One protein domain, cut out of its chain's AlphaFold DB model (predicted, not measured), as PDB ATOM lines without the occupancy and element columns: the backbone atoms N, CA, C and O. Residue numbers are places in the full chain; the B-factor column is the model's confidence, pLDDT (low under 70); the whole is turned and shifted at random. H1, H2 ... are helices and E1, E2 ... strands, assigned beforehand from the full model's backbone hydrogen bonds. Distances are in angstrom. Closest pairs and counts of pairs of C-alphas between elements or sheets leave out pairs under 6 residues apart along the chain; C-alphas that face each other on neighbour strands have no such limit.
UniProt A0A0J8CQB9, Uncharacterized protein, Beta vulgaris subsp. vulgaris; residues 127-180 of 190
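AT A GLANCE: This is residues 127 to 180 of the 190 residues of an uncharacterized protein of Beta vulgaris subsp. vulgaris (UniProt A0A0J8CQB9). A small three-stranded antiparallel sheet, E1, E2 and E3, has a helical hairpin at one end of a rod-like outline and a long loop at the other. H2 packs on one face of the sheet, across E2, and H1 is on the far side of H2, away from the sheet; residues 159 to 165, in the link between E1 and E2, stick out at the opposite end. You find 54 printed residues, with two named helices and then three named strands in the order H1 H2 E1 E2 E3; the class is mixed, helices and strands. The sheet's order is E1 - E2 - E3. The whole is loose, with a radius of gyration of the C-alphas of 13.5 A and spans of 42 by 18 by 18 A.

HOW THE PARTS SIT: Start at the inner strand E2, residues 168 to 172. On one side of it find the edge strand E1, residues 153 to 155, antiparallel at 131 degrees, a hairpin with N 154 and O 169 3.2 A apart, within hydrogen-bond range. On the other side is the edge strand E3, residues 175 to 179, antiparallel at 147 degrees and again a hairpin; look at N 172 and O 175, 3.1 A, and N 179 and O 168, 3.2 A, both within hydrogen-bond range. E1, E2 and E3 are a meander, each strand the antiparallel neighbour of the one before. Now look at H2, residues 142 to 149, which is on the sheet at a height over the sheet of 8.7 A. It lies over E2, and only just not over E3, on which 2 of its C-alphas fall; on the local plane it runs across the strands, at 83 degrees to E2. The closest C-alphas of H2 and E2 are those of His 146 and Thr 172, 5.9 A apart. Farther out, H1, residues 127 to 137, touches H2, with the C-alphas of Leu 131 and Ile 145 closest at 6.4 A. They run opposite ways at a shallow tilt of 29 degrees, a helical hairpin. H1 is not on the sheet and is apart from E1, E2 and E3. In H1 and H2 every O i to N i+4 pair is within hydrogen-bond range.

IN THESE COORDINATES: Find C-alpha 168 at (23.532, 27.765, 26.068); from there E2 runs 12.8 A to C-alpha 172. E3 runs 12.5 A and ends at C-alpha 179 at (29.065, 26.185, 24.900), while E1 is 6.3 A long. H2 is 10.6 A long. H1 begins at C-alpha 127 at (40.299, 35.813, 42.607) and is 15.2 A long.

THE WHOLE: Look for the two C-alphas farthest apart at Leu 129 and Glu 160, 42.1 A. The printed part has no cut. The link E1 to E2, residues 156 to 167, is long; the other links are tight. The mean pLDDT of the printed part is 70.9, and residue 151 and residues 153 to 180 are under 70.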
ATOM      1  N   PRO A 127      41.011  35.845  43.888       87.38
ATOM      2  CA  PRO A 127      40.299  35.813  42.607       87.38
ATOM      3  C   PRO A 127      41.206  36.113  41.405       87.38
ATOM      4  O   PRO A 127      41.074  35.511  40.346       87.38
ATOM      5  N   VAL A 128      42.173  37.021  41.565       90.69
ATOM      6  CA  VAL A 128      43.133  37.367  40.505       90.69
ATOM      7  C   VAL A 128      44.101  36.207  40.264       90.69
ATOM      8  O   VAL A 128      44.442  35.908  39.119       90.69
ATOM      9  N   LEU A 129      44.513  35.522  41.333       90.69
ATOM     10  CA  LEU A 129      45.366  34.339  41.249       90.69
ATOM     11  C   LEU A 129      44.649  33.161  40.569       90.69
ATOM     12  O   LEU A 129      45.255  32.459  39.760       90.69
ATOM     13  N   GLU A 130      43.361  32.966  40.844       91.19
ATOM     14  CA  GLU A 130      42.532  31.944  40.195       91.19
ATOM     15  C   GLU A 130      42.363  32.210  38.697       91.19
ATOM     16  O   GLU A 130      42.539  31.294  37.894       91.19
ATOM     17  N   LEU A 131      42.123  33.461  38.293       91.25
ATOM     18  CA  LEU A 131      42.075  33.832  36.874       91.25
ATOM     19  C   LEU A 131      43.421  33.613  36.177       91.25
ATOM     20  O   LEU A 131      43.458  33.123  35.047       91.25
ATOM     21  N   ALA A 132      44.533  33.934  36.843       91.19
ATOM     22  CA  ALA A 132      45.867  33.679  36.308       91.19
ATOM     23  C   ALA A 132      46.105  32.175  36.104       91.19
ATOM     24  O   ALA A 132      46.593  31.764  35.052       91.19
ATOM     25  N   ARG A 133      45.694  31.346  37.068       92.19
ATOM     26  CA  ARG A 133      45.753  29.887  36.946       92.19
ATOM     27  C   ARG A 133      44.887  29.377  35.792       92.19
ATOM     28  O   ARG A 133      45.394  28.643  34.951       92.19
ATOM     29  N   LEU A 134      43.634  29.822  35.700       90.31
ATOM     30  CA  LEU A 134      42.727  29.473  34.599       90.31
ATOM     31  C   LEU A 134      43.306  29.853  33.232       90.31
ATOM     32  O   LEU A 134      43.176  29.093  32.275       90.31
ATOM     33  N   SER A 135      43.977  31.002  33.145       91.81
ATOM     34  CA  SER A 135      44.638  31.461  31.919       91.81
ATOM     35  C   SER A 135      45.755  30.509  31.495       91.81
ATOM     36  O   SER A 135      45.865  30.175  30.319       91.81
ATOM     37  N   VAL A 136      46.568  30.051  32.450       93.50
ATOM     38  CA  VAL A 136      47.652  29.092  32.198       93.50
ATOM     39  C   VAL A 136      47.087  27.731  31.793       93.50
ATOM     40  O   VAL A 136      47.505  27.180  30.775       93.50
ATOM     41  N   ASP A 137      46.103  27.228  32.538       93.12
ATOM     42  CA  ASP A 137      45.485  25.920  32.293       93.12
ATOM     43  C   ASP A 137      44.762  25.873  30.931       93.12
ATOM     44  O   ASP A 137      44.747  24.840  30.265       93.12
ATOM     45  N   SER A 138      44.227  27.010  30.469       90.19
ATOM     46  CA  SER A 138      43.507  27.133  29.189       90.19
ATOM     47  C   SER A 138      44.403  27.515  28.004       90.19
ATOM     48  O   SER A 138      43.897  27.849  26.933       90.19
ATOM     49  N   GLY A 139      45.729  27.543  28.183       91.25
ATOM     50  CA  GLY A 139      46.667  27.943  27.125       91.25
ATOM     51  C   GLY A 139      46.511  29.399  26.666       91.25
ATOM     52  O   GLY A 139      46.884  29.732  25.543       91.25
ATOM     53  N   GLY A 140      45.952  30.261  27.518       86.44
ATOM     54  CA  GLY A 140      45.705  31.669  27.221       86.44
ATOM     55  C   GLY A 140      44.396  31.961  26.483       86.44
ATOM     56  O   GLY A 140      44.296  33.038  25.898       86.44
ATOM     57  N   ASP A 141      43.403  31.057  26.490       85.06
ATOM     58  CA  ASP A 141      42.077  31.337  25.911       85.06
ATOM     59  C   ASP A 141      41.351  32.470  26.675       85.06
ATOM     60  O   ASP A 141      40.933  32.272  27.826       85.06
ATOM     61  N   PRO A 142      41.127  33.646  26.053       82.25
ATOM     62  CA  PRO A 142      40.386  34.731  26.691       82.25
ATOM     63  C   PRO A 142      38.930  34.343  26.983       82.25
ATOM     64  O   PRO A 142      38.333  34.864  27.928       82.25
ATOM     65  N   GLY A 143      38.349  33.408  26.221       79.75
ATOM     66  CA  GLY A 143      36.973  32.954  26.403       79.75
ATOM     67  C   GLY A 143      36.726  32.297  27.762       79.75
ATOM     68  O   GLY A 143      35.636  32.435  28.318       79.75
ATOM     69  N   VAL A 144      37.719  31.611  28.334       83.75
ATOM     70  CA  VAL A 144      37.608  31.017  29.681       83.75
ATOM     71  C   VAL A 144      37.596  32.098  30.762       83.75
ATOM     72  O   VAL A 144      36.754  32.061  31.657       83.75
ATOM     73  N   ILE A 145      38.465  33.103  30.646       86.69
ATOM     74  CA  ILE A 145      38.540  34.220  31.600       86.69
ATOM     75  C   ILE A 145      37.243  35.034  31.568       86.69
ATOM     76  O   ILE A 145      36.688  35.362  32.613       86.69
ATOM     77  N   HIS A 146      36.730  35.334  30.373       82.06
ATOM     78  CA  HIS A 146      35.485  36.086  30.225       82.06
ATOM     79  C   HIS A 146      34.284  35.348  30.826       82.06
ATOM     80  O   HIS A 146      33.476  35.986  31.494       82.06
ATOM     81  N   ARG A 147      34.203  34.020  30.668       78.62
ATOM     82  CA  ARG A 147      33.169  33.189  31.310       78.62
ATOM     83  C   ARG A 147      33.302  33.146  32.832       78.62
ATOM     84  O   ARG A 147      32.294  33.157  33.527       78.62
ATOM     85  N   ALA A 148      34.530  33.119  33.347       84.19
ATOM     86  CA  ALA A 148      34.781  33.174  34.786       84.19
ATOM     87  C   ALA A 148      34.407  34.538  35.398       84.19
ATOM     88  O   ALA A 148      33.955  34.594  36.538       84.19
ATOM     89  N   LEU A 149      34.586  35.632  34.647       85.06
ATOM     90  CA  LEU A 149      34.268  36.993  35.091       85.06
ATOM     91  C   LEU A 149      32.781  37.351  34.970       85.06
ATOM     92  O   LEU A 149      32.275  38.100  35.805       85.06
ATOM     93  N   ASP A 150      32.093  36.849  33.946       79.38
ATOM     94  CA  ASP A 150      30.668  37.096  33.717       79.38
ATOM     95  C   ASP A 150      29.936  35.769  33.444       79.38
ATOM     96  O   ASP A 150      29.784  35.363  32.288       79.38
ATOM     97  N   PRO A 151      29.468  35.069  34.497       67.69
ATOM     98  CA  PRO A 151      28.784  33.784  34.366       67.69
ATOM     99  C   PRO A 151      27.323  33.922  33.901       67.69
ATOM    100  O   PRO A 151      26.532  32.994  34.072       67.69
ATOM    101  N   THR A 152      26.912  35.069  33.351       70.06
ATOM    102  CA  THR A 152      25.525  35.288  32.932       70.06
ATOM    103  C   THR A 152      25.163  34.381  31.747       70.06
ATOM    104  O   THR A 152      25.588  34.605  30.611       70.06
ATOM    105  N   ILE A 153      24.341  33.362  32.008       64.06
ATOM    106  CA  ILE A 153      23.824  32.426  31.000       64.06
ATOM    107  C   ILE A 153      22.648  33.085  30.273       64.06
ATOM    108  O   ILE A 153      21.632  33.413  30.894       64.06
ATOM    109  N   ILE A 154      22.762  33.263  28.954       61.53
ATOM    110  CA  ILE A 154      21.650  33.736  28.122       61.53
ATOM    111  C   ILE A 154      20.979  32.509  27.493       61.53
ATOM    112  O   ILE A 154      21.612  31.822  26.683       61.53
ATOM    113  N   PRO A 155      19.710  32.210  27.826       61.09
ATOM    114  CA  PRO A 155      19.001  31.107  27.197       61.09
ATOM    115  C   PRO A 155      18.757  31.443  25.725       61.09
ATOM    116  O   PRO A 155      18.127  32.455  25.409       61.09
ATOM    117  N   VAL A 156      19.248  30.597  24.819       62.00
ATOM    118  CA  VAL A 156      18.914  30.719  23.398       62.00
ATOM    119  C   VAL A 156      17.472  30.250  23.213       62.00
ATOM    120  O   VAL A 156      17.135  29.163  23.683       62.00
ATOM    121  N   PRO A 157      16.595  31.048  22.584       56.72
ATOM    122  CA  PRO A 157      15.258  30.585  22.253       56.72
ATOM    123  C   PRO A 157      15.347  29.447  21.228       56.72
ATOM    124  O   PRO A 157      15.901  29.627  20.143       56.72
ATOM    125  N   ASP A 158      14.796  28.283  21.577       59.84
ATOM    126  CA  ASP A 158      14.748  27.115  20.695       59.84
ATOM    127  C   ASP A 158      13.859  27.410  19.482       59.84
ATOM    128  O   ASP A 158      12.640  27.551  19.602       59.84
ATOM    129  N   VAL A 159      14.466  27.488  18.297       59.91
ATOM    130  CA  VAL A 159      13.747  27.745  17.035       59.91
ATOM    131  C   VAL A 159      13.017  26.493  16.524       59.91
ATOM    132  O   VAL A 159      12.043  26.607  15.789       59.91
ATOM    133  N   GLU A 160      13.455  25.302  16.950       63.91
ATOM    134  CA  GLU A 160      12.918  23.993  16.535       63.91
ATOM    135  C   GLU A 160      12.021  23.319  17.593       63.91
ATOM    136  O   GLU A 160      11.484  22.242  17.351       63.91
ATOM    137  N   GLY A 161      11.833  23.928  18.771       59.25
ATOM    138  CA  GLY A 161      10.978  23.372  19.832       59.25
ATOM    139  C   GLY A 161      11.482  22.060  20.459       59.25
ATOM    140  O   GLY A 161      10.707  21.357  21.113       59.25
ATOM    141  N   SER A 162      12.760  21.718  20.269       57.09
ATOM    142  CA  SER A 162      13.382  20.524  20.849       57.09
ATOM    143  C   SER A 162      13.661  20.719  22.342       57.09
ATOM    144  O   SER A 162      14.403  21.614  22.730       57.09
ATOM    145  N   LYS A 163      13.085  19.867  23.200       60.00
ATOM    146  CA  LYS A 163      13.274  19.931  24.666       60.00
ATOM    147  C   LYS A 163      14.601  19.339  25.149       60.00
ATOM    148  O   LYS A 163      14.945  19.523  26.314       60.00
ATOM    149  N   GLU A 164      15.308  18.605  24.293       59.62
ATOM    150  CA  GLU A 164      16.408  17.718  24.701       59.62
ATOM    151  C   GLU A 164      17.803  18.273  24.368       59.62
ATOM    152  O   GLU A 164      18.796  17.757  24.874       59.62
ATOM    153  N   CYS A 165      17.909  19.349  23.578       53.38
ATOM    154  CA  CYS A 165      19.193  19.926  23.151       53.38
ATOM    155  C   CYS A 165      19.193  21.457  23.249       53.38
ATOM    156  O   CYS A 165      19.320  22.158  22.248       53.38
ATOM    157  N   ARG A 166      19.036  21.983  24.468       57.12
ATOM    158  CA  ARG A 166      19.111  23.427  24.713       57.12
ATOM    159  C   ARG A 166      20.562  23.890  24.615       57.12
ATOM    160  O   ARG A 166      21.374  23.573  25.479       57.12
ATOM    161  N   CYS A 167      20.887  24.645  23.571       55.97
ATOM    162  CA  CYS A 167      22.186  25.297  23.452       55.97
ATOM    163  C   CYS A 167      22.245  26.513  24.386       55.97
ATOM    164  O   CYS A 167      21.379  27.389  24.335       55.97
ATOM    165  N   GLU A 168      23.280  26.598  25.220       58.50
ATOM    166  CA  GLU A 168      23.532  27.765  26.068       58.50
ATOM    167  C   GLU A 168      24.578  28.676  25.409       58.50
ATOM    168  O   GLU A 168      25.640  28.225  24.967       58.50
ATOM    169  N   LEU A 169      24.270  29.975  25.319       58.47
ATOM    170  CA  LEU A 169      25.217  30.997  24.876       58.47
ATOM    171  C   LEU A 169      25.752  31.735  26.101       58.47
ATOM    172  O   LEU A 169      25.008  32.414  26.812       58.47
ATOM    173  N   THR A 170      27.062  31.656  26.313       54.88
ATOM    174  CA  THR A 170      27.762  32.551  27.241       54.88
ATOM    175  C   THR A 170      28.204  33.801  26.492       54.88
ATOM    176  O   THR A 170      28.837  33.708  25.433       54.88
ATOM    177  N   ARG A 171      27.877  34.980  27.024       52.06
ATOM    178  CA  ARG A 171      28.273  36.258  26.425       52.06
ATOM    179  C   ARG A 171      29.762  36.515  26.690       52.06
ATOM    180  O   ARG A 171      30.197  36.464  27.832       52.06
ATOM    181  N   THR A 172      30.533  36.860  25.657       53.94
ATOM    182  CA  THR A 172      31.822  37.558  25.829       53.94
ATOM    183  C   THR A 172      31.714  38.969  25.241       53.94
ATOM    184  O   THR A 172      30.914  39.186  24.325       53.94
ATOM    185  N   PRO A 173      32.490  39.962  25.720       48.94
ATOM    186  CA  PRO A 173      32.456  41.322  25.173       48.94
ATOM    187  C   PRO A 173      32.903  41.419  23.700       48.94
ATOM    188  O   PRO A 173      32.659  42.446  23.071       48.94
ATOM    189  N   TYR A 174      33.501  40.362  23.135       49.78
ATOM    190  CA  TYR A 174      34.003  40.324  21.755       49.78
ATOM    191  C   TYR A 174      33.265  39.329  20.839       49.78
ATOM    192  O   TYR A 174      33.628  39.207  19.671       49.78
ATOM    193  N   GLY A 175      32.225  38.633  21.321       56.31
ATOM    194  CA  GLY A 175      31.477  37.672  20.504       56.31
ATOM    195  C   GLY A 175      30.590  36.699  21.287       56.31
ATOM    196  O   GLY A 175      30.603  36.650  22.519       56.31
ATOM    197  N   TRP A 176      29.812  35.915  20.542       56.41
ATOM    198  CA  TRP A 176      28.934  34.864  21.056       56.41
ATOM    199  C   TRP A 176      29.576  33.512  20.736       56.41
ATOM    200  O   TRP A 176      29.708  33.177  19.561       56.41
ATOM    201  N   ASN A 177      29.964  32.745  21.756       53.41
ATOM    202  CA  ASN A 177      30.475  31.387  21.564       53.41
ATOM    203  C   ASN A 177      29.462  30.384  22.124       53.41
ATOM    204  O   ASN A 177      29.001  30.535  23.257       53.41
ATOM    205  N   PHE A 178      29.127  29.364  21.330       56.03
ATOM    206  CA  PHE A 178      28.323  28.232  21.786       56.03
ATOM    207  C   PHE A 178      29.118  27.408  22.793       56.03
ATOM    208  O   PHE A 178      30.270  27.041  22.538       56.03
ATOM    209  N   MET A 179      28.501  27.111  23.933       50.75
ATOM    210  CA  MET A 179      29.065  26.185  24.900       50.75
ATOM    211  C   MET A 179      28.586  24.777  24.534       50.75
ATOM    212  O   MET A 179      27.461  24.391  24.832       50.75
ATOM    213  N   ASN A 180      29.422  24.025  23.817       50.69
ATOM    214  CA  ASN A 180      29.132  22.629  23.496       50.69
ATOM    215  C   ASN A 180      29.538  21.743  24.677       50.69
ATOM    216  O   ASN A 180      30.619  21.161  24.673       50.69
TER     217      ASN A 180